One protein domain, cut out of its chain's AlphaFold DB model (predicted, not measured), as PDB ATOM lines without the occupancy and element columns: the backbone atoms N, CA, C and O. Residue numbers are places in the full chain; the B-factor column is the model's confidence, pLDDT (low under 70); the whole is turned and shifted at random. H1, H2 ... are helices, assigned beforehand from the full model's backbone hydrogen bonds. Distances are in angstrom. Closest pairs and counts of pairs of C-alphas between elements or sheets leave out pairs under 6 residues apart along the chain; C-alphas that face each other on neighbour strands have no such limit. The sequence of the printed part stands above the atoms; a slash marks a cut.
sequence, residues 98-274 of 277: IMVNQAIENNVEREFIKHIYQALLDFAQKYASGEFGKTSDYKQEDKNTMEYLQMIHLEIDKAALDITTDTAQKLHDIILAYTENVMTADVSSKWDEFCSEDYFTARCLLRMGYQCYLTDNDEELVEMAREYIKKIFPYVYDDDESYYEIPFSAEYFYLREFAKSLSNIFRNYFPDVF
ATOM      1  N   ILE A  98     118.744 157.606 182.979       41.66
ATOM      2  CA  ILE A  98     118.537 158.643 181.940       41.66
ATOM      3  C   ILE A  98     119.533 158.475 180.785       41.66
ATOM      4  O   ILE A  98     119.181 158.638 179.616       41.66
ATOM      5  N   MET A  99     120.767 158.066 181.093       39.62
ATOM      6  CA  MET A  99     121.748 157.735 180.060       39.62
ATOM      7  C   MET A  99     121.480 156.395 179.394       39.62
ATOM      8  O   MET A  99     121.822 156.252 178.230       39.62
ATOM      9  N   VAL A 100     120.862 155.430 180.077       39.78
ATOM     10  CA  VAL A 100     120.468 154.179 179.430       39.78
ATOM     11  C   VAL A 100     119.355 154.439 178.422       39.78
ATOM     12  O   VAL A 100     119.481 153.939 177.324       39.78
ATOM     13  N   ASN A 101     118.364 155.299 178.678       36.78
ATOM     14  CA  ASN A 101     117.344 155.583 177.661       36.78
ATOM     15  C   ASN A 101     117.856 156.434 176.493       36.78
ATOM     16  O   ASN A 101     117.571 156.079 175.364       36.78
ATOM     17  N   GLN A 102     118.685 157.465 176.705       40.75
ATOM     18  CA  GLN A 102     119.271 158.209 175.573       40.75
ATOM     19  C   GLN A 102     120.378 157.440 174.840       40.75
ATOM     20  O   GLN A 102     120.570 157.644 173.647       40.75
ATOM     21  N   ALA A 103     121.131 156.567 175.518       44.09
ATOM     22  CA  ALA A 103     122.095 155.688 174.856       44.09
ATOM     23  C   ALA A 103     121.406 154.487 174.200       44.09
ATOM     24  O   ALA A 103     121.892 154.041 173.173       44.09
ATOM     25  N   ILE A 104     120.292 153.981 174.739       47.50
ATOM     26  CA  ILE A 104     119.450 152.973 174.083       47.50
ATOM     27  C   ILE A 104     118.731 153.606 172.899       47.50
ATOM     28  O   ILE A 104     118.817 153.021 171.841       47.50
ATOM     29  N   GLU A 105     118.109 154.781 173.008       51.16
ATOM     30  CA  GLU A 105     117.474 155.484 171.878       51.16
ATOM     31  C   GLU A 105     118.504 155.834 170.799       51.16
ATOM     32  O   GLU A 105     118.308 155.463 169.647       51.16
ATOM     33  N   ASN A 106     119.662 156.414 171.154       56.50
ATOM     34  CA  ASN A 106     120.735 156.649 170.177       56.50
ATOM     35  C   ASN A 106     121.282 155.344 169.587       56.50
ATOM     36  O   ASN A 106     121.697 155.337 168.436       56.50
ATOM     37  N   ASN A 107     121.318 154.239 170.339       67.25
ATOM     38  CA  ASN A 107     121.759 152.950 169.808       67.25
ATOM     39  C   ASN A 107     120.665 152.293 168.950       67.25
ATOM     40  O   ASN A 107     120.982 151.724 167.922       67.25
ATOM     41  N   VAL A 108     119.387 152.419 169.300       78.19
ATOM     42  CA  VAL A 108     118.243 151.920 168.523       78.19
ATOM     43  C   VAL A 108     118.150 152.676 167.206       78.19
ATOM     44  O   VAL A 108     118.096 152.046 166.157       78.19
ATOM     45  N   GLU A 109     118.232 154.005 167.234       85.88
ATOM     46  CA  GLU A 109     118.232 154.835 166.033       85.88
ATOM     47  C   GLU A 109     119.483 154.583 165.184       85.88
ATOM     48  O   GLU A 109     119.380 154.368 163.977       85.88
ATOM     49  N   ARG A 110     120.669 154.494 165.803       87.56
ATOM     50  CA  ARG A 110     121.917 154.153 165.102       87.56
ATOM     51  C   ARG A 110     121.862 152.777 164.443       87.56
ATOM     52  O   ARG A 110     122.277 152.639 163.293       87.56
ATOM     53  N   GLU A 111     121.405 151.758 165.162       89.62
ATOM     54  CA  GLU A 111     121.282 150.402 164.631       89.62
ATOM     55  C   GLU A 111     120.183 150.328 163.567       89.62
ATOM     56  O   GLU A 111     120.367 149.640 162.568       89.62
ATOM     57  N   PHE A 112     119.102 151.103 163.693       92.62
ATOM     58  CA  PHE A 112     118.078 151.208 162.657       92.62
ATOM     59  C   PHE A 112     118.614 151.866 161.378       92.62
ATOM     60  O   PHE A 112     118.408 151.349 160.282       92.62
ATOM     61  N   ILE A 113     119.382 152.953 161.492       93.81
ATOM     62  CA  ILE A 113     120.045 153.586 160.343       93.81
ATOM     63  C   ILE A 113     120.982 152.582 159.647       93.81
ATOM     64  O   ILE A 113     120.975 152.481 158.418       93.81
ATOM     65  N   LYS A 114     121.769 151.804 160.407       92.75
ATOM     66  CA  LYS A 114     122.624 150.739 159.848       92.75
ATOM     67  C   LYS A 114     121.813 149.611 159.208       92.75
ATOM     68  O   LYS A 114     122.227 149.087 158.177       92.75
ATOM     69  N   HIS A 115     120.675 149.248 159.795       94.69
ATOM     70  CA  HIS A 115     119.751 148.261 159.238       94.69
ATOM     71  C   HIS A 115     119.220 148.718 157.877       94.69
ATOM     72  O   HIS A 115     119.302 147.963 156.915       94.69
ATOM     73  N   ILE A 116     118.783 149.975 157.747       95.75
ATOM     74  CA  ILE A 116     118.326 150.521 156.459       95.75
ATOM     75  C   ILE A 116     119.472 150.624 155.444       95.75
ATOM     76  O   ILE A 116     119.283 150.301 154.270       95.75
ATOM     77  N   TYR A 117     120.676 151.002 155.881       94.81
ATOM     78  CA  TYR A 117     121.873 150.948 155.035       94.81
ATOM     79  C   TYR A 117     122.108 149.531 154.480       94.81
ATOM     80  O   TYR A 117     122.305 149.363 153.276       94.81
ATOM     81  N   GLN A 118     122.021 148.503 155.331       94.44
ATOM     82  CA  GLN A 118     122.161 147.109 154.910       94.44
ATOM     83  C   GLN A 118     121.010 146.664 153.998       94.44
ATOM     84  O   GLN A 118     121.263 146.021 152.985       94.44
ATOM     85  N   ALA A 119     119.768 147.060 154.286       94.38
ATOM     86  CA  ALA A 119     118.609 146.745 153.453       94.38
ATOM     87  C   ALA A 119     118.747 147.307 152.027       94.38
ATOM     88  O   ALA A 119     118.346 146.656 151.061       94.38
ATOM     89  N   LEU A 120     119.357 148.489 151.879       94.31
ATOM     90  CA  LEU A 120     119.671 149.081 150.577       94.31
ATOM     91  C   LEU A 120     120.795 148.336 149.842       94.31
ATOM     92  O   LEU A 120     120.694 148.149 148.627       94.31
ATOM     93  N   LEU A 121     121.832 147.873 150.549       93.38
ATOM     94  CA  LEU A 121     122.860 146.996 149.967       93.38
ATOM     95  C   LEU A 121     122.268 145.660 149.503       93.38
ATOM     96  O   LEU A 121     122.527 145.232 148.378       93.38
ATOM     97  N   ASP A 122     121.434 145.037 150.334       92.81
ATOM     98  CA  ASP A 122     120.762 143.775 150.024       92.81
ATOM     99  C   ASP A 122     119.838 143.939 148.815       92.81
ATOM    100  O   ASP A 122     119.839 143.108 147.904       92.81
ATOM    101  N   PHE A 123     119.082 145.039 148.757       92.50
ATOM    102  CA  PHE A 123     118.290 145.374 147.579       92.50
ATOM    103  C   PHE A 123     119.171 145.501 146.330       92.50
ATOM    104  O   PHE A 123     118.840 144.913 145.303       92.50
ATOM    105  N   ALA A 124     120.294 146.222 146.399       90.94
ATOM    106  CA  ALA A 124     121.179 146.399 145.248       90.94
ATOM    107  C   ALA A 124     121.771 145.067 144.763       90.94
ATOM    108  O   ALA A 124     121.921 144.867 143.561       90.94
ATOM    109  N   GLN A 125     122.044 144.125 145.671       90.31
ATOM    110  CA  GLN A 125     122.486 142.773 145.321       90.31
ATOM    111  C   GLN A 125     121.388 141.961 144.625       90.31
ATOM    112  O   GLN A 125     121.652 141.287 143.626       90.31
ATOM    113  N   LYS A 126     120.145 142.044 145.106       89.31
ATOM    114  CA  LYS A 126     118.988 141.411 144.449       89.31
ATOM    115  C   LYS A 126     118.710 142.018 143.079       89.31
ATOM    116  O   LYS A 126     118.436 141.292 142.126       89.31
ATOM    117  N   TYR A 127     118.847 143.337 142.978       87.12
ATOM    118  CA  TYR A 127     118.696 144.079 141.736       87.12
ATOM    119  C   TYR A 127     119.781 143.712 140.726       87.12
ATOM    120  O   TYR A 127     119.469 143.412 139.583       87.12
ATOM    121  N   ALA A 128     121.045 143.662 141.146       85.00
ATOM    122  CA  ALA A 128     122.153 143.296 140.272       85.00
ATOM    123  C   ALA A 128     122.120 141.816 139.860       85.00
ATOM    124  O   ALA A 128     122.520 141.498 138.756       85.00
ATOM    125  N   SER A 129     121.614 140.912 140.703       82.69
ATOM    126  CA  SER A 129     121.528 139.476 140.376       82.69
ATOM    127  C   SER A 129     120.299 139.077 139.546       82.69
ATOM    128  O   SER A 129     120.113 137.898 139.234       82.69
ATOM    129  N   GLY A 130     119.432 140.034 139.217       77.88
ATOM    130  CA  GLY A 130     118.246 139.820 138.389       77.88
ATOM    131  C   GLY A 130     117.126 139.109 139.137       77.88
ATOM    132  O   GLY A 130     116.236 138.525 138.520       77.88
ATOM    133  N   GLU A 131     117.146 139.132 140.473       82.00
ATOM    134  CA  GLU A 131     116.164 138.431 141.304       82.00
ATOM    135  C   GLU A 131     114.736 138.943 141.055       82.00
ATOM    136  O   GLU A 131     113.788 138.157 141.077       82.00
ATOM    137  N   PHE A 132     114.596 140.232 140.731       76.25
ATOM    138  CA  PHE A 132     113.320 140.872 140.393       76.25
ATOM    139  C   PHE A 132     112.856 140.597 138.952       76.25
ATOM    140  O   PHE A 132     111.655 140.668 138.681       76.25
ATOM    141  N   GLY A 133     113.793 140.249 138.063       60.41
ATOM    142  CA  GLY A 133     113.633 140.161 136.607       60.41
ATOM    143  C   GLY A 133     113.685 138.740 136.038       60.41
ATOM    144  O   GLY A 133     113.916 138.563 134.847       60.41
ATOM    145  N   LYS A 134     113.407 137.693 136.831       55.56
ATOM    146  CA  LYS A 134     113.307 136.293 136.337       55.56
ATOM    147  C   LYS A 134     112.157 136.047 135.338       55.56
ATOM    148  O   LYS A 134     111.817 134.902 135.041       55.56
ATOM    149  N   THR A 135     111.527 137.102 134.835       51.03
ATOM    150  CA  THR A 135     110.381 137.089 133.931       51.03
ATOM    151  C   THR A 135     110.700 137.933 132.705       51.03
ATOM    152  O   THR A 135     111.206 139.036 132.846       51.03
ATOM    153  N   SER A 136     110.333 137.479 131.506       56.50
ATOM    154  CA  SER A 136     110.547 138.199 130.236       56.50
ATOM    155  C   SER A 136     109.703 139.480 130.065       56.50
ATOM    156  O   SER A 136     109.526 139.952 128.944       56.50
ATOM    157  N   ASP A 137     109.115 140.001 131.146       69.56
ATOM    158  CA  ASP A 137     108.245 141.177 131.164       69.56
ATOM    159  C   ASP A 137     108.855 142.271 132.049       69.56
ATOM    160  O   ASP A 137     108.777 142.214 133.278       69.56
ATOM    161  N   TYR A 138     109.409 143.294 131.399       66.25
ATOM    162  CA  TYR A 138     109.998 144.470 132.040       66.25
ATOM    163  C   TYR A 138     109.032 145.187 132.997       66.25
ATOM    164  O   TYR A 138     109.455 145.731 134.010       66.25
ATOM    165  N   LYS A 139     107.714 145.151 132.745       72.56
ATOM    166  CA  LYS A 139     106.740 145.785 133.652       72.56
ATOM    167  C   LYS A 139     106.623 145.050 134.980       72.56
ATOM    168  O   LYS A 139     106.310 145.665 136.000       72.56
ATOM    169  N   GLN A 140     106.815 143.734 134.963       75.25
ATOM    170  CA  GLN A 140     106.769 142.921 136.172       75.25
ATOM    171  C   GLN A 140     108.054 143.091 136.990       75.25
ATOM    172  O   GLN A 140     107.980 143.140 138.214       75.25
ATOM    173  N   GLU A 141     109.200 143.248 136.326       74.50
ATOM    174  CA  GLU A 141     110.476 143.586 136.965       74.50
ATOM    175  C   GLU A 141     110.421 144.949 137.668       74.50
ATOM    176  O   GLU A 141     110.720 145.031 138.861       74.50
ATOM    177  N   ASP A 142     109.947 145.990 136.974       80.81
ATOM    178  CA  ASP A 142     109.741 147.326 137.547       80.81
ATOM    179  C   ASP A 142     108.828 147.260 138.776       80.81
ATOM    180  O   ASP A 142     109.115 147.834 139.826       80.81
ATOM    181  N   LYS A 143     107.729 146.504 138.674       83.19
ATOM    182  CA  LYS A 143     106.788 146.322 139.779       83.19
ATOM    183  C   LYS A 143     107.445 145.644 140.985       83.19
ATOM    184  O   LYS A 143     107.309 146.154 142.092       83.19
ATOM    185  N   ASN A 144     108.155 144.533 140.784       84.50
ATOM    186  CA  ASN A 144     108.824 143.801 141.865       84.50
ATOM    187  C   ASN A 144     109.906 144.663 142.542       84.50
ATOM    188  O   ASN A 144     110.042 144.659 143.765       84.50
ATOM    189  N   THR A 145     110.644 145.432 141.741       85.94
ATOM    190  CA  THR A 145     111.659 146.387 142.205       85.94
ATOM    191  C   THR A 145     111.025 147.464 143.088       85.94
ATOM    192  O   THR A 145     111.481 147.709 144.207       85.94
ATOM    193  N   MET A 146     109.921 148.058 142.626       87.31
ATOM    194  CA  MET A 146     109.171 149.071 143.373       87.31
ATOM    195  C   MET A 146     108.546 148.518 144.657       87.31
ATOM    196  O   MET A 146     108.582 149.192 145.685       87.31
ATOM    197  N   GLU A 147     107.998 147.302 144.629       89.06
ATOM    198  CA  GLU A 147     107.430 146.648 145.815       89.06
ATOM    199  C   GLU A 147     108.489 146.459 146.909       89.06
ATOM    200  O   GLU A 147     108.214 146.720 148.080       89.06
ATOM    201  N   TYR A 148     109.722 146.088 146.548       89.75
ATOM    202  CA  TYR A 148     110.795 145.936 147.531       89.75
ATOM    203  C   TYR A 148     111.214 147.277 148.149       89.75
ATOM    204  O   TYR A 148     111.343 147.380 149.367       89.75
ATOM    205  N   LEU A 149     111.378 148.328 147.339       91.31
ATOM    206  CA  LEU A 149     111.703 149.669 147.846       91.31
ATOM    207  C   LEU A 149     110.588 150.218 148.752       91.31
ATOM    208  O   LEU A 149     110.866 150.817 149.792       91.31
ATOM    209  N   GLN A 150     109.323 149.940 148.420       92.06
ATOM    210  CA  GLN A 150     108.183 150.248 149.285       92.06
ATOM    211  C   GLN A 150     108.232 149.493 150.616       92.06
ATOM    212  O   GLN A 150     107.866 150.059 151.643       92.06
ATOM    213  N   MET A 151     108.699 148.242 150.636       93.31
ATOM    214  CA  MET A 151     108.877 147.511 151.892       93.31
ATOM    215  C   MET A 151     109.908 148.180 152.804       93.31
ATOM    216  O   MET A 151     109.651 148.282 153.999       93.31
ATOM    217  N   ILE A 152     111.013 148.699 152.255       94.69
ATOM    218  CA  ILE A 152     112.012 149.440 153.043       94.69
ATOM    219  C   ILE A 152     111.401 150.740 153.594       94.69
ATOM    220  O   ILE A 152     111.575 151.053 154.770       94.69
ATOM    221  N   HIS A 153     110.609 151.466 152.795       94.12
ATOM    222  CA  HIS A 153     109.855 152.621 153.297       94.12
ATOM    223  C   HIS A 153     108.909 152.253 154.449       94.12
ATOM    224  O   HIS A 153     108.886 152.939 155.466       94.12
ATOM    225  N   LEU A 154     108.181 151.140 154.331       93.69
ATOM    226  CA  LEU A 154     107.288 150.660 155.387       93.69
ATOM    227  C   LEU A 154     108.037 150.247 156.661       93.69
ATOM    228  O   LEU A 154     107.452 150.292 157.743       93.69
ATOM    229  N   GLU A 155     109.294 149.809 156.567       93.62
ATOM    230  CA  GLU A 155     110.130 149.563 157.749       93.62
ATOM    231  C   GLU A 155     110.421 150.864 158.503       93.62
ATOM    232  O   GLU A 155     110.317 150.880 159.729       93.62
ATOM    233  N   ILE A 156     110.687 151.962 157.787       94.25
ATOM    234  CA  ILE A 156     110.872 153.295 158.385       94.25
ATOM    235  C   ILE A 156     109.573 153.786 159.024       94.25
ATOM    236  O   ILE A 156     109.588 154.193 160.183       94.25
ATOM    237  N   ASP A 157     108.443 153.671 158.322       91.00
ATOM    238  CA  ASP A 157     107.137 154.091 158.846       91.00
ATOM    239  C   ASP A 157     106.774 153.352 160.144       91.00
ATOM    240  O   ASP A 157     106.210 153.933 161.072       91.00
ATOM    241  N   LYS A 158     107.107 152.059 160.234       89.19
ATOM    242  CA  LYS A 158     106.886 151.259 161.448       89.19
ATOM    243  C   LYS A 158     107.793 151.682 162.598       89.19
ATOM    244  O   LYS A 158     107.353 151.626 163.742       89.19
ATOM    245  N   ALA A 159     109.020 152.096 162.294       88.00
ATOM    246  CA  ALA A 159     109.990 152.576 163.270       88.00
ATOM    247  C   ALA A 159     109.809 154.063 163.622       88.00
ATOM    248  O   ALA A 159     110.529 154.569 164.474       88.00
ATOM    249  N   ALA A 160     108.848 154.774 163.018       80.25
ATOM    250  CA  ALA A 160     108.680 156.223 163.170       80.25
ATOM    251  C   ALA A 160     108.373 156.696 164.607       80.25
ATOM    252  O   ALA A 160     108.473 157.889 164.887       80.25
ATOM    253  N   LEU A 161     107.978 155.787 165.507       79.12
ATOM    254  CA  LEU A 161     107.826 156.072 166.941       79.12
ATOM    255  C   LEU A 161     109.130 155.894 167.734       79.12
ATOM    256  O   LEU A 161     109.246 156.457 168.819       79.12
ATOM    257  N   ASP A 162     110.079 155.127 167.195       82.12
ATOM    258  CA  ASP A 162     111.331 154.726 167.844       82.12
ATOM    259  C   ASP A 162     112.550 155.521 167.335       82.12
ATOM    260  O   ASP A 162     113.628 155.447 167.922       82.12
ATOM    261  N   ILE A 163     112.394 156.279 166.244       87.62
ATOM    262  CA  ILE A 163     113.426 157.146 165.655       87.62
ATOM    263  C   ILE A 163     112.935 158.590 165.559       87.62
ATOM    264  O   ILE A 163     111.735 158.871 165.600       87.62
ATOM    265  N   THR A 164     113.856 159.535 165.382       88.44
ATOM    266  CA  THR A 164     113.477 160.935 165.194       88.44
ATOM    267  C   THR A 164     112.819 161.167 163.832       88.44
ATOM    268  O   THR A 164     113.134 160.520 162.831       88.44
ATOM    269  N   THR A 165     111.927 162.159 163.763       89.69
ATOM    270  CA  THR A 165     111.292 162.571 162.500       89.69
ATOM    271  C   THR A 165     112.317 163.006 161.448       89.69
ATOM    272  O   THR A 165     112.116 162.750 160.264       89.69
ATOM    273  N   ASP A 166     113.422 163.633 161.869       91.44
ATOM    274  CA  ASP A 166     114.515 164.033 160.974       91.44
ATOM    275  C   ASP A 166     115.214 162.811 160.361       91.44
ATOM    276  O   ASP A 166     115.387 162.750 159.143       91.44
ATOM    277  N   THR A 167     115.536 161.797 161.171       92.44
ATOM    278  CA  THR A 167     116.105 160.536 160.676       92.44
ATOM    279  C   THR A 167     115.160 159.831 159.715       92.44
ATOM    280  O   THR A 167     115.586 159.452 158.624       92.44
ATOM    281  N   ALA A 168     113.880 159.694 160.075       92.56
ATOM    282  CA  ALA A 168     112.884 159.081 159.201       92.56
ATOM    283  C   ALA A 168     112.837 159.789 157.839       92.56
ATOM    284  O   ALA A 168     112.990 159.145 156.801       92.56
ATOM    285  N   GLN A 169     112.716 161.122 157.838       93.50
ATOM    286  CA  GLN A 169     112.670 161.925 156.618       93.50
ATOM    287  C   GLN A 169     113.918 161.724 155.749       93.50
ATOM    288  O   GLN A 169     113.792 161.438 154.560       93.50
ATOM    289  N   LYS A 170     115.117 161.796 156.341       92.75
ATOM    290  CA  LYS A 170     116.380 161.570 155.624       92.75
ATOM    291  C   LYS A 170     116.449 160.175 155.004       92.75
ATOM    292  O   LYS A 170     116.856 160.044 153.854       92.75
ATOM    293  N   LEU A 171     116.036 159.136 155.732       94.50
ATOM    294  CA  LEU A 171     116.016 157.766 155.210       94.50
ATOM    295  C   LEU A 171     115.021 157.620 154.045       94.50
ATOM    296  O   LEU A 171     115.366 157.016 153.029       94.50
ATOM    297  N   HIS A 172     113.825 158.217 154.139       94.00
ATOM    298  CA  HIS A 172     112.878 158.254 153.019       94.00
ATOM    299  C   HIS A 172     113.457 158.988 151.805       94.00
ATOM    300  O   HIS A 172     113.356 158.476 150.693       94.00
ATOM    301  N   ASP A 173     114.095 160.143 151.999       90.44
ATOM    302  CA  ASP A 173     114.677 160.927 150.906       90.44
ATOM    303  C   ASP A 173     115.787 160.160 150.173       90.44
ATOM    304  O   ASP A 173     115.849 160.193 148.942       90.44
ATOM    305  N   ILE A 174     116.613 159.405 150.906       90.50
ATOM    306  CA  ILE A 174     117.644 158.531 150.328       90.50
ATOM    307  C   ILE A 174     117.009 157.438 149.460       90.50
ATOM    308  O   ILE A 174     117.429 157.238 148.318       90.50
ATOM    309  N   ILE A 175     115.988 156.740 149.967       91.31
ATOM    310  CA  ILE A 175     115.312 155.672 149.212       91.31
ATOM    311  C   ILE A 175     114.598 156.252 147.990       91.31
ATOM    312  O   ILE A 175     114.659 155.656 146.917       91.31
ATOM    313  N   LEU A 176     113.969 157.425 148.103       88.12
ATOM    314  CA  LEU A 176     113.322 158.101 146.978       88.12
ATOM    315  C   LEU A 176     114.334 158.492 145.898       88.12
ATOM    316  O   LEU A 176     114.106 158.205 144.725       88.12
ATOM    317  N   ALA A 177     115.468 159.085 146.280       84.31
ATOM    318  CA  ALA A 177     116.534 159.432 145.340       84.31
ATOM    319  C   ALA A 177     117.083 158.187 144.626       84.31
ATOM    320  O   ALA A 177     117.322 158.209 143.416       84.31
ATOM    321  N   TYR A 178     117.225 157.075 145.350       85.31
ATOM    322  CA  TYR A 178     117.653 155.824 144.743       85.31
ATOM    323  C   TYR A 178     116.574 155.187 143.859       85.31
ATOM    324  O   TYR A 178     116.886 154.661 142.796       85.31
ATOM    325  N   THR A 179     115.300 155.292 144.243       84.00
ATOM    326  CA  THR A 179     114.158 154.849 143.433       84.00
ATOM    327  C   THR A 179     114.136 155.591 142.102       84.00
ATOM    328  O   THR A 179     114.064 154.964 141.049       84.00
ATOM    329  N   GLU A 180     114.269 156.922 142.124       79.44
ATOM    330  CA  GLU A 180     114.421 157.730 140.908       79.44
ATOM    331  C   GLU A 180     115.602 157.224 140.067       79.44
ATOM    332  O   GLU A 180     115.460 157.023 138.863       79.44
ATOM    333  N   ASN A 181     116.749 156.959 140.697       78.00
ATOM    334  CA  ASN A 181     117.938 156.466 140.010       78.00
ATOM    335  C   ASN A 181     117.731 155.080 139.377       78.00
ATOM    336  O   ASN A 181     118.157 154.883 138.251       78.00
ATOM    337  N   VAL A 182     117.057 154.124 140.020       78.12
ATOM    338  CA  VAL A 182     116.805 152.794 139.429       78.12
ATOM    339  C   VAL A 182     115.768 152.863 138.300       78.12
ATOM    340  O   VAL A 182     115.912 152.167 137.297       78.12
ATOM    341  N   MET A 183     114.765 153.737 138.427       75.75
ATOM    342  CA  MET A 183     113.625 153.822 137.503       75.75
ATOM    343  C   MET A 183     113.846 154.746 136.294       75.75
ATOM    344  O   MET A 183     113.060 154.721 135.347       75.75
ATOM    345  N   THR A 184     114.873 155.596 136.309       71.31
ATOM    346  CA  THR A 184     115.181 156.520 135.200       71.31
ATOM    347  C   THR A 184     116.350 156.014 134.365       71.31
ATOM    348  O   THR A 184     117.096 155.158 134.807       71.31
ATOM    349  N   ALA A 185     116.530 156.496 133.133       64.69
ATOM    350  CA  ALA A 185     117.695 156.114 132.325       64.69
ATOM    351  C   ALA A 185     119.001 156.781 132.800       64.69
ATOM    352  O   ALA A 185     120.073 156.231 132.555       64.69
ATOM    353  N   ASP A 186     118.880 157.916 133.493       64.25
ATOM    354  CA  ASP A 186     119.976 158.758 133.974       64.25
ATOM    355  C   ASP A 186     120.142 158.635 135.494       64.25
ATOM    356  O   ASP A 186     119.306 158.042 136.177       64.25
ATOM    357  N   VAL A 187     121.230 159.172 136.046       64.38
ATOM    358  CA  VAL A 187     121.412 159.270 137.502       64.38
ATOM    359  C   VAL A 187     120.664 160.508 137.998       64.38
ATOM    360  O   VAL A 187     120.834 161.598 137.455       64.38
ATOM    361  N   SER A 188     119.808 160.349 139.014       68.19
ATOM    362  CA  SER A 188     119.115 161.490 139.634       68.19
ATOM    363  C   SER A 188     120.147 162.500 140.135       68.19
ATOM    364  O   SER A 188     121.124 162.112 140.773       68.19
ATOM    365  N   SER A 189     119.922 163.797 139.911       67.06
ATOM    366  CA  SER A 189     120.842 164.854 140.361       67.06
ATOM    367  C   SER A 189     121.064 164.857 141.877       67.06
ATOM    368  O   SER A 189     122.104 165.304 142.346       67.06
ATOM    369  N   LYS A 190     120.107 164.319 142.645       64.94
ATOM    370  CA  LYS A 190     120.222 164.121 144.099       64.94
ATOM    371  C   LYS A 190     121.182 162.991 144.476       64.94
ATOM    372  O   LYS A 190     121.690 162.963 145.590       64.94
ATOM    373  N   TRP A 191     121.365 162.029 143.576       71.06
ATOM    374  CA  TRP A 191     122.246 160.879 143.750       71.06
ATOM    375  C   TRP A 191     123.646 161.175 143.196       71.06
ATOM    376  O   TRP A 191     124.642 160.787 143.802       71.06
ATOM    377  N   ASP A 192     123.708 161.918 142.090       71.88
ATOM    378  CA  ASP A 192     124.925 162.267 141.349       71.88
ATOM    379  C   ASP A 192     125.980 162.978 142.214       71.88
ATOM    380  O   ASP A 192     127.155 162.630 142.159       71.88
ATOM    381  N   GLU A 193     125.560 163.888 143.105       71.56
ATOM    382  CA  GLU A 193     126.461 164.632 144.006       71.56
ATOM    383  C   GLU A 193     127.316 163.723 144.910       71.56
ATOM    384  O   GLU A 193     128.421 164.091 145.308       71.56
ATOM    385  N   PHE A 194     126.827 162.522 145.228       72.44
ATOM    386  CA  PHE A 194     127.484 161.599 146.156       72.44
ATOM    387  C   PHE A 194     128.103 160.380 145.466       72.44
ATOM    388  O   PHE A 194     128.738 159.545 146.128       72.44
ATOM    389  N   CYS A 195     127.912 160.271 144.152       73.19
ATOM    390  CA  CYS A 195     128.411 159.172 143.347       73.19
ATOM    391  C   CYS A 195     129.916 159.262 143.120       73.19
ATOM    392  O   CYS A 195     130.515 160.336 143.087       73.19
ATOM    393  N   SER A 196     130.545 158.106 142.920       73.19
ATOM    394  CA  SER A 196     131.859 158.094 142.285       73.19
ATOM    395  C   SER A 196     131.730 158.514 140.820       73.19
ATOM    396  O   SER A 196     130.706 158.269 140.181       73.19
ATOM    397  N   GLU A 197     132.808 159.063 140.257       78.00
ATOM    398  CA  GLU A 197     132.896 159.386 138.822       78.00
ATOM    399  C   GLU A 197     132.577 158.184 137.918       78.00
ATOM    400  O   GLU A 197     132.187 158.343 136.766       78.00
ATOM    401  N   ASP A 198     132.746 156.974 138.449       82.81
ATOM    402  CA  ASP A 198     132.567 155.717 137.740       82.81
ATOM    403  C   ASP A 198     131.172 155.096 137.911       82.81
ATOM    404  O   ASP A 198     130.864 154.082 137.281       82.81
ATOM    405  N   TYR A 199     130.315 155.672 138.762       83.12
ATOM    406  CA  TYR A 199     129.013 155.093 139.089       83.12
ATOM    407  C   TYR A 199     128.113 154.958 137.858       83.12
ATOM    408  O   TYR A 199     127.503 153.908 137.643       83.12
ATOM    409  N   PHE A 200     128.066 155.999 137.021       82.69
ATOM    410  CA  PHE A 200     127.292 155.982 135.783       82.69
ATOM    411  C   PHE A 200     127.772 154.871 134.841       82.69
ATOM    412  O   PHE A 200     126.965 154.066 134.382       82.69
ATOM    413  N   THR A 201     129.086 154.756 134.630       82.31
ATOM    414  CA  THR A 201     129.685 153.705 133.795       82.31
ATOM    415  C   THR A 201     129.357 152.309 134.322       82.31
ATOM    416  O   THR A 201     128.889 151.463 133.564       82.31
ATOM    417  N   ALA A 202     129.523 152.067 135.625       84.06
ATOM    418  CA  ALA A 202     129.203 150.781 136.242       84.06
ATOM    419  C   ALA A 202     127.715 150.413 136.096       84.06
ATOM    420  O   ALA A 202     127.365 149.255 135.866       84.06
ATOM    421  N   ARG A 203     126.830 151.408 136.182       81.75
ATOM    422  CA  ARG A 203     125.391 151.234 135.985       81.75
ATOM    423  C   ARG A 203     125.027 150.947 134.528       81.75
ATOM    424  O   ARG A 203     124.203 150.067 134.276       81.75
ATOM    425  N   CYS A 204     125.637 151.653 133.577       78.69
ATOM    426  CA  CYS A 204     125.489 151.371 132.151       78.69
ATOM    427  C   CYS A 204     125.937 149.944 131.829       78.69
ATOM    428  O   CYS A 204     125.184 149.220 131.188       78.69
ATOM    429  N   LEU A 205     127.089 149.513 132.352       78.50
ATOM    430  CA  LEU A 205     127.588 148.145 132.196       78.50
ATOM    431  C   LEU A 205     126.602 147.101 132.733       78.50
ATOM    432  O   LEU A 205     126.350 146.113 132.051       78.50
ATOM    433  N   LEU A 206     126.004 147.320 133.911       81.69
ATOM    434  CA  LEU A 206     124.984 146.414 134.452       81.69
ATOM    435  C   LEU A 206     123.743 146.353 133.550       81.69
ATOM    436  O   LEU A 206     123.300 145.272 133.168       81.69
ATOM    437  N   ARG A 207     123.196 147.512 133.167       76.00
ATOM    438  CA  ARG A 207     121.980 147.600 132.346       76.00
ATOM    439  C   ARG A 207     122.177 147.025 130.941       76.00
ATOM    440  O   ARG A 207     121.303 146.323 130.441       76.00
ATOM    441  N   MET A 208     123.305 147.328 130.306       69.62
ATOM    442  CA  MET A 208     123.653 146.793 128.990       69.62
ATOM    443  C   MET A 208     124.007 145.307 129.089       69.62
ATOM    444  O   MET A 208     123.579 144.543 128.238       69.62
ATOM    445  N   GLY A 209     124.662 144.856 130.165       62.75
ATOM    446  CA  GLY A 209     124.911 143.436 130.433       62.75
ATOM    447  C   GLY A 209     123.625 142.604 130.502       62.75
ATOM    448  O   GLY A 209     123.553 141.533 129.899       62.75
ATOM    449  N   TYR A 210     122.570 143.130 131.137       59.19
ATOM    450  CA  TYR A 210     121.235 142.518 131.101       59.19
ATOM    451  C   TYR A 210     120.649 142.422 129.690       59.19
ATOM    452  O   TYR A 210     120.034 141.416 129.341       59.19
ATOM    453  N   GLN A 211     120.845 143.454 128.868       51.22
ATOM    454  CA  GLN A 211     120.387 143.461 127.478       51.22
ATOM    455  C   GLN A 211     121.206 142.495 126.606       51.22
ATOM    456  O   GLN A 211     120.631 141.792 125.781       51.22
ATOM    457  N   CYS A 212     122.516 142.382 126.837       46.94
ATOM    458  CA  CYS A 212     123.420 141.485 126.116       46.94
ATOM    459  C   CYS A 212     123.217 140.003 126.470       46.94
ATOM    460  O   CYS A 212     123.408 139.152 125.611       46.94
ATOM    461  N   TYR A 213     122.742 139.660 127.676       49.41
ATOM    462  CA  TYR A 213     122.301 138.285 127.984       49.41
ATOM    463  C   TYR A 213     121.193 137.784 127.034       49.41
ATOM    464  O   TYR A 213     120.958 136.579 126.933       49.41
ATOM    465  N   LEU A 214     120.512 138.699 126.332       47.19
ATOM    466  CA  LEU A 214     119.468 138.412 125.351       47.19
ATOM    467  C   LEU A 214     119.968 138.469 123.891       47.19
ATOM    468  O   LEU A 214     119.219 138.082 122.992       47.19
ATOM    469  N   THR A 215     121.201 138.922 123.633       44.97
ATOM    470  CA  THR A 215     121.767 139.095 122.282       44.97
ATOM    471  C   THR A 215     123.265 138.773 122.259       44.97
ATOM    472  O   THR A 215     124.059 139.497 122.854       44.97
ATOM    473  N   ASP A 216     123.652 137.704 121.554       50.25
ATOM    474  CA  ASP A 216     125.037 137.216 121.460       50.25
ATOM    475  C   ASP A 216     126.051 138.320 121.080       50.25
ATOM    476  O   ASP A 216     126.008 138.851 119.972       50.25
ATOM    477  N   ASN A 217     126.999 138.566 121.996       53.38
ATOM    478  CA  ASN A 217     128.267 139.305 121.882       53.38
ATOM    479  C   ASN A 217     128.231 140.757 121.374       53.38
ATOM    480  O   ASN A 217     128.189 141.016 120.174       53.38
ATOM    481  N   ASP A 218     128.447 141.692 122.306       63.53
ATOM    482  CA  ASP A 218     128.714 143.099 122.010       63.53
ATOM    483  C   ASP A 218     130.157 143.473 122.405       63.53
ATOM    484  O   ASP A 218     130.512 143.510 123.588       63.53
ATOM    485  N   GLU A 219     131.009 143.707 121.403       69.75
ATOM    486  CA  GLU A 219     132.411 144.114 121.582       69.75
ATOM    487  C   GLU A 219     132.530 145.449 122.342       69.75
ATOM    488  O   GLU A 219     133.518 145.664 123.048       69.75
ATOM    489  N   GLU A 220     131.513 146.316 122.264       71.75
ATOM    490  CA  GLU A 220     131.496 147.623 122.927       71.75
ATOM    491  C   GLU A 220     131.392 147.487 124.454       71.75
ATOM    492  O   GLU A 220     132.116 148.157 125.196       71.75
ATOM    493  N   LEU A 221     130.561 146.558 124.942       68.81
ATOM    494  CA  LEU A 221     130.424 146.270 126.373       68.81
ATOM    495  C   LEU A 221     131.721 145.688 126.955       68.81
ATOM    496  O   LEU A 221     132.129 146.034 128.066       68.81
ATOM    497  N   VAL A 222     132.376 144.806 126.192       70.88
ATOM    498  CA  VAL A 222     133.645 144.180 126.586       70.88
ATOM    499  C   VAL A 222     134.751 145.226 126.695       70.88
ATOM    500  O   VAL A 222     135.509 145.205 127.668       70.88
ATOM    501  N   GLU A 223     134.838 146.158 125.743       76.81
ATOM    502  CA  GLU A 223     135.841 147.222 125.795       76.81
ATOM    503  C   GLU A 223     135.551 148.220 126.925       76.81
ATOM    504  O   GLU A 223     136.455 148.543 127.693       76.81
ATOM    505  N   MET A 224     134.291 148.618 127.129       76.00
ATOM    506  CA  MET A 224     133.906 149.502 128.236       76.00
ATOM    507  C   MET A 224     134.219 148.879 129.608       76.00
ATOM    508  O   MET A 224     134.749 149.549 130.498       76.00
ATOM    509  N   ALA A 225     133.955 147.579 129.784       73.56
ATOM    510  CA  ALA A 225     134.324 146.854 130.999       73.56
ATOM    511  C   ALA A 225     135.851 146.779 131.174       73.56
ATOM    512  O   ALA A 225     136.360 146.974 132.278       73.56
ATOM    513  N   ARG A 226     136.597 146.541 130.088       74.19
ATOM    514  CA  ARG A 226     138.066 146.501 130.089       74.19
ATOM    515  C   ARG A 226     138.676 147.844 130.489       74.19
ATOM    516  O   ARG A 226     139.573 147.866 131.335       74.19
ATOM    517  N   GLU A 227     138.215 148.945 129.903       79.00
ATOM    518  CA  GLU A 227     138.669 150.295 130.252       79.00
ATOM    519  C   GLU A 227     138.389 150.611 131.722       79.00
ATOM    520  O   GLU A 227     139.265 151.115 132.432       79.00
ATOM    521  N   TYR A 228     137.205 150.232 132.210       77.94
ATOM    522  CA  TYR A 228     136.850 150.411 133.608       77.94
ATOM    523  C   TYR A 228     137.769 149.616 134.550       77.94
ATOM    524  O   TYR A 228     138.332 150.201 135.476       77.94
ATOM    525  N   ILE A 229     138.004 148.321 134.289       74.62
ATOM    526  CA  ILE A 229     138.917 147.480 135.089       74.62
ATOM    527  C   ILE A 229     140.318 148.098 135.146       74.62
ATOM    528  O   ILE A 229     140.879 148.221 136.234       74.62
ATOM    529  N   LYS A 230     140.868 148.528 133.999       75.94
ATOM    530  CA  LYS A 230     142.183 149.189 133.931       75.94
ATOM    531  C   LYS A 230     142.242 150.436 134.811       75.94
ATOM    532  O   LYS A 230     143.238 150.652 135.495       75.94
ATOM    533  N   LYS A 231     141.173 151.240 134.826       78.38
ATOM    534  CA  LYS A 231     141.088 152.454 135.649       78.38
ATOM    535  C   LYS A 231     141.123 152.135 137.146       78.38
ATOM    536  O   LYS A 231     141.830 152.805 137.894       78.38
ATOM    537  N   ILE A 232     140.370 151.129 137.597       75.50
ATOM    538  CA  ILE A 232     140.222 150.836 139.035       75.50
ATOM    539  C   ILE A 232     141.276 149.866 139.590       75.50
ATOM    540  O   ILE A 232     141.488 149.842 140.804       75.50
ATOM    541  N   PHE A 233     141.948 149.105 138.724       72.62
ATOM    542  CA  PHE A 233     143.008 148.154 139.061       72.62
ATOM    543  C   PHE A 233     144.208 148.286 138.098       72.62
ATOM    544  O   PHE A 233     144.531 147.337 137.383       72.62
ATOM    545  N   PRO A 234     144.913 149.435 138.087       69.44
ATOM    546  CA  PRO A 234     145.973 149.701 137.106       69.44
ATOM    547  C   PRO A 234     147.125 148.689 137.186       69.44
ATOM    548  O   PRO A 234     147.598 148.204 136.166       69.44
ATOM    549  N   TYR A 235     147.503 148.278 138.399       63.38
ATOM    550  CA  TYR A 235     148.589 147.317 138.635       63.38
ATOM    551  C   TYR A 235     148.245 145.865 138.276       63.38
ATOM    552  O   TYR A 235     149.122 145.011 138.312       63.38
ATOM    553  N   VAL A 236     146.977 145.566 137.977       57.84
ATOM    554  CA  VAL A 236     146.526 144.222 137.577       57.84
ATOM    555  C   VAL A 236     146.670 144.020 136.060       57.84
ATOM    556  O   VAL A 236     146.586 142.896 135.585       57.84
ATOM    557  N   TYR A 237     146.904 145.092 135.295       54.00
ATOM    558  CA  TYR A 237     146.915 145.073 133.826       54.00
ATOM    559  C   TYR A 237     148.300 145.274 133.185       54.00
ATOM    560  O   TYR A 237     148.398 145.179 131.964       54.00
ATOM    561  N   ASP A 238     149.340 145.558 133.978       55.59
ATOM    562  CA  ASP A 238     150.713 145.800 133.492       55.59
ATOM    563  C   ASP A 238     151.536 144.510 133.279       55.59
ATOM    564  O   ASP A 238     152.617 144.578 132.695       55.59
ATOM    565  N   ASP A 239     151.035 143.341 133.701       53.34
ATOM    566  CA  ASP A 239     151.639 142.038 133.393       53.34
ATOM    567  C   ASP A 239     150.812 141.326 132.310       53.34
ATOM    568  O   ASP A 239     149.634 141.021 132.500       53.34
ATOM    569  N   ASP A 240     151.451 141.023 131.176       51.44
ATOM    570  CA  ASP A 240     150.898 140.321 130.001       51.44
ATOM    571  C   ASP A 240     150.407 138.879 130.292       51.44
ATOM    572  O   ASP A 240     150.005 138.147 129.383       51.44
ATOM    573  N   GLU A 241     150.411 138.445 131.554       50.41
ATOM    574  CA  GLU A 241     150.043 137.098 131.970       50.41
ATOM    575  C   GLU A 241     148.784 137.088 132.863       50.41
ATOM    576  O   GLU A 241     148.800 137.412 134.044       50.41
ATOM    577  N   SER A 242     147.697 136.559 132.293       48.47
ATOM    578  CA  SER A 242     146.737 135.695 133.005       48.47
ATOM    579  C   SER A 242     145.711 136.311 133.978       48.47
ATOM    580  O   SER A 242     145.181 135.586 134.814       48.47
ATOM    581  N   TYR A 243     145.318 137.585 133.852       49.41
ATOM    582  CA  TYR A 243     144.242 138.151 134.701       49.41
ATOM    583  C   TYR A 243     142.841 138.219 134.067       49.41
ATOM    584  O   TYR A 243     141.884 138.595 134.744       49.41
ATOM    585  N   TYR A 244     142.675 137.736 132.829       47.16
ATOM    586  CA  TYR A 244     141.348 137.435 132.253       47.16
ATOM    587  C   TYR A 244     140.584 136.337 133.026       47.16
ATOM    588  O   TYR A 244     139.418 136.082 132.733       47.16
ATOM    589  N   GLU A 245     141.221 135.687 134.007       49.44
ATOM    590  CA  GLU A 245     140.620 134.645 134.845       49.44
ATOM    591  C   GLU A 245     139.896 135.176 136.092       49.44
ATOM    592  O   GLU A 245     139.187 134.403 136.736       49.44
ATOM    593  N   ILE A 246     140.028 136.464 136.454       52.97
ATOM    594  CA  ILE A 246     139.206 137.041 137.530       52.97
ATOM    595  C   ILE A 246     137.828 137.354 136.934       52.97
ATOM    596  O   ILE A 246     137.736 138.242 136.084       52.97
ATOM    597  N   PRO A 247     136.745 136.671 137.359       58.56
ATOM    598  CA  PRO A 247     135.417 136.868 136.793       58.56
ATOM    599  C   PRO A 247     134.803 138.146 137.370       58.56
ATOM    600  O   PRO A 247     133.889 138.106 138.194       58.56
ATOM    601  N   PHE A 248     135.338 139.302 136.980       66.56
ATOM    602  CA  PHE A 248     134.680 140.566 137.249       66.56
ATOM    603  C   PHE A 248     133.405 140.630 136.413       66.56
ATOM    604  O   PHE A 248     133.452 140.593 135.185       66.56
ATOM    605  N   SER A 249     132.269 140.703 137.095       75.12
ATOM    606  CA  SER A 249     130.958 140.765 136.465       75.12
ATOM    607  C   SER A 249     130.412 142.197 136.488       75.12
ATOM    608  O   SER A 249     130.855 143.035 137.283       75.12
ATOM    609  N   ALA A 250     129.442 142.504 135.624       78.81
ATOM    610  CA  ALA A 250     128.814 143.825 135.603       78.81
ATOM    611  C   ALA A 250     128.119 144.142 136.945       78.81
ATOM    612  O   ALA A 250     128.143 145.276 137.425       78.81
ATOM    613  N   GLU A 251     127.597 143.108 137.606       83.50
ATOM    614  CA  GLU A 251     127.050 143.143 138.960       83.50
ATOM    615  C   GLU A 251     128.098 143.564 139.986       83.50
ATOM    616  O   GLU A 251     127.821 144.417 140.829       83.50
ATOM    617  N   TYR A 252     129.314 143.013 139.906       82.62
ATOM    618  CA  TYR A 252     130.402 143.382 140.809       82.62
ATOM    619  C   TYR A 252     130.744 144.873 140.699       82.62
ATOM    620  O   TYR A 252     130.867 145.557 141.718       82.62
ATOM    621  N   PHE A 253     130.869 145.392 139.474       83.31
ATOM    622  CA  PHE A 253     131.180 146.805 139.248       83.31
ATOM    623  C   PHE A 253     130.099 147.722 139.806       83.31
ATOM    624  O   PHE A 253     130.412 148.669 140.530       83.31
ATOM    625  N   TYR A 254     128.837 147.407 139.518       86.69
ATOM    626  CA  TYR A 254     127.704 148.160 140.030       86.69
ATOM    627  C   TYR A 254     127.654 148.149 141.558       86.69
ATOM    628  O   TYR A 254     127.572 149.209 142.172       86.69
ATOM    629  N   LEU A 255     127.762 146.972 142.181       88.38
ATOM    630  CA  LEU A 255     127.715 146.829 143.636       88.38
ATOM    631  C   LEU A 255     128.836 147.601 144.329       88.38
ATOM    632  O   LEU A 255     128.599 148.244 145.353       88.38
ATOM    633  N   ARG A 256     130.044 147.584 143.758       87.50
ATOM    634  CA  ARG A 256     131.180 148.347 144.277       87.50
ATOM    635  C   ARG A 256     130.905 149.848 144.259       87.50
ATOM    636  O   ARG A 256     131.089 150.507 145.284       87.50
ATOM    637  N   GLU A 257     130.492 150.399 143.120       87.00
ATOM    638  CA  GLU A 257     130.264 151.844 143.009       87.00
ATOM    639  C   GLU A 257     129.005 152.289 143.761       87.00
ATOM    640  O   GLU A 257     128.998 153.361 144.370       87.00
ATOM    641  N   PHE A 258     127.974 151.444 143.818       88.88
ATOM    642  CA  PHE A 258     126.797 151.675 144.649       88.88
ATOM    643  C   PHE A 258     127.159 151.746 146.131       88.88
ATOM    644  O   PHE A 258     126.809 152.724 146.786       88.88
ATOM    645  N   ALA A 259     127.911 150.775 146.657       88.50
ATOM    646  CA  ALA A 259     128.291 150.751 148.068       88.50
ATOM    647  C   ALA A 259     129.112 151.986 148.476       88.50
ATOM    648  O   ALA A 259     128.909 152.534 149.562       88.50
ATOM    649  N   LYS A 260     130.006 152.469 147.600       87.38
ATOM    650  CA  LYS A 260     130.736 153.729 147.824       87.38
ATOM    651  C   LYS A 260     129.801 154.934 147.870       87.38
ATOM    652  O   LYS A 260     129.892 155.730 148.799       87.38
ATOM    653  N   SER A 261     128.907 155.043 146.889       87.12
ATOM    654  CA  SER A 261     127.960 156.158 146.785       87.12
ATOM    655  C   SER A 261     127.029 156.185 147.999       87.12
ATOM    656  O   SER A 261     126.894 157.205 148.669       87.12
ATOM    657  N   LEU A 262     126.491 155.022 148.375       88.94
ATOM    658  CA  LEU A 262     125.663 154.846 149.564       88.94
ATOM    659  C   LEU A 262     126.423 155.211 150.846       88.94
ATOM    660  O   LEU A 262     125.888 155.913 151.698       88.94
ATOM    661  N   SER A 263     127.687 154.793 150.971       88.75
ATOM    662  CA  SER A 263     128.536 155.163 152.112       88.75
ATOM    663  C   SER A 263     128.733 156.677 152.216       88.75
ATOM    664  O   SER A 263     128.687 157.219 153.318       88.75
ATOM    665  N   ASN A 264     128.945 157.369 151.093       85.44
ATOM    666  CA  ASN A 264     129.096 158.826 151.070       85.44
ATOM    667  C   ASN A 264     127.807 159.530 151.502       85.44
ATOM    668  O   ASN A 264     127.853 160.411 152.357       85.44
ATOM    669  N   ILE A 265     126.662 159.089 150.972       86.31
ATOM    670  CA  ILE A 265     125.338 159.597 151.348       86.31
ATOM    671  C   ILE A 265     125.123 159.421 152.851       86.31
ATOM    672  O   ILE A 265     124.886 160.393 153.564       86.31
ATOM    673  N   PHE A 266     125.267 158.202 153.371       89.12
ATOM    674  CA  PHE A 266     125.017 157.936 154.787       89.12
ATOM    675  C   PHE A 266     126.012 158.651 155.711       89.12
ATOM    676  O   PHE A 266     125.610 159.107 156.776       89.12
ATOM    677  N   ARG A 267     127.273 158.847 155.305       86.56
ATOM    678  CA  ARG A 267     128.226 159.695 156.049       86.56
ATOM    679  C   ARG A 267     127.841 161.170 156.050       86.56
ATOM    680  O   ARG A 267     128.081 161.843 157.045       86.56
ATOM    681  N   ASN A 268     127.265 161.669 154.960       85.00
ATOM    682  CA  ASN A 268     126.826 163.057 154.860       85.00
ATOM    683  C   ASN A 268     125.559 163.315 155.692       85.00
ATOM    684  O   ASN A 268     125.483 164.296 156.426       85.00
ATOM    685  N   TYR A 269     124.575 162.416 155.609       85.38
ATOM    686  CA  TYR A 269     123.296 162.560 156.310       85.38
ATOM    687  C   TYR A 269     123.350 162.128 157.784       85.38
ATOM    688  O   TYR A 269     122.620 162.692 158.606       85.38
ATOM    689  N   PHE A 270     124.221 161.167 158.121       88.44
ATOM    690  CA  PHE A 270     124.379 160.574 159.454       88.44
ATOM    691  C   PHE A 270     125.865 160.459 159.859       88.44
ATOM    692  O   PHE A 270     126.367 159.351 160.100       88.44
ATOM    693  N   PRO A 271     126.598 161.583 159.952       84.50
ATOM    694  CA  PRO A 271     128.024 161.570 160.277       84.50
ATOM    695  C   PRO A 271     128.302 160.886 161.619       84.50
ATOM    696  O   PRO A 271     129.216 160.076 161.695       84.50
ATOM    697  N   ASP A 272     127.462 161.093 162.634       79.56
ATOM    698  CA  ASP A 272     127.631 160.488 163.965       79.56
ATOM    699  C   ASP A 272     127.501 158.949 163.963       79.56
ATOM    700  O   ASP A 272     127.948 158.262 164.885       79.56
ATOM    701  N   VAL A 273     126.893 158.379 162.916       84.25
ATOM    702  CA  VAL A 273     126.736 156.928 162.763       84.25
ATOM    703  C   VAL A 273     127.917 156.310 162.009       84.25
ATOM    704  O   VAL A 273     128.380 155.238 162.424       84.25
ATOM    705  N   PHE A 274     128.391 156.970 160.940       76.12
ATOM    706  CA  PHE A 274     129.330 156.420 159.942       76.12
ATOM    707  C   PHE A 274     130.709 157.092 159.872       76.12
ATOM    708  O   PHE A 274     131.581 156.597 159.149       76.12
TER     709      PHE A 274
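This is residues 98 to 274 of the 277 residues of an uncharacterized protein of Lachnospiraceae bacterium XBD2001 (UniProt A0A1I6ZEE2). Four long helices, H1, H2, H3 and H7, make an up-and-down bundle, each running against the one before it in the chain, and a helical hairpin, H5 and H6, packs through H5 on the beginning of H7 at one end. The bundle is loosely closed: H1 touches the other three, while H2 and H7 are apart; at the other end residues 98 to 104 of H1 stick out, and the little H8 packs on H7 and H1. The printed part has 177 residues with eight named helices, H1 to H8 in order, and no named strand: the class is all helix. It is elongated, spanning 64 by 40 by 27 A, and only just compact, close to loose, with a radius of gyration of the C-alphas of 18.7 A.

Find C-alpha 98 at (118.537, 158.643, 181.940); from there H1 runs 44.6 A to C-alpha 128 at (122.153, 143.296, 140.272). Next come H2, residues 138 to 159, 32.3 A, and H3, residues 165 to 183, 26.6 A. After H4, residues 189 to 192, look for H5 at residues 199 to 212, 19.6 A, and H6 at residues 219 to 232, 20.3 A. H7, residues 250 to 269, runs 28.5 A, and H8, residues 271 to 274, ends at (129.330, 156.420, 159.942).

Start in the bundle with the hairpin of H1 and H2: they touch at the C-alphas of Ala 119 and Ile 152, the closest, 7.1 A apart, and run opposite ways at a shallow tilt of 4 degrees. H2 and H3 are a hairpin too, closest at the C-alphas of Ile 156 and Ala 168, 6.2 A. H1 and H3 only just touch, with 3 pairs of C-alphas within 8 A, the closest being Ile 116 and Leu 171 at 7.7 A. H7 touches H1 at a shallow tilt of 26 degrees, opposite ways, with the C-alphas of Ala 128 and Glu 251 closest at 5.1 A. H3 and H7 are close but not clearly touching, 7.0 A between the C-alphas of Lys 170 and Tyr 269. Moving outward, H5 touches H7, closest at the C-alphas of Leu 206 and Ala 250, 4.8 A, at a shallow tilt of 33 degrees, only just short of steep. H6 forms a hairpin with H5, closest at the C-alphas of Leu 205 and Leu 221, 6.7 A. H4 touches residues 177 to 181 of H3, and H8 touches H7, where the C-alphas of Arg 267 and Phe 274 are 5.2 A apart. In H1, H2, H3, H5, H6 and H7 every O i to N i+4 pair is within hydrogen-bond range; H4 and H8 are too short for such a pair.

The C-alphas of Ile 98 and Asp 216, the two farthest apart, are 64.5 A apart. The printed part has no cut, and its one long link is H6 to H7, residues 233 to 249. The mean pLDDT of the printed part is 76.4, and 50 residues are under 70, among them residues 98 to 107, 208 to 219 and 234 to 248.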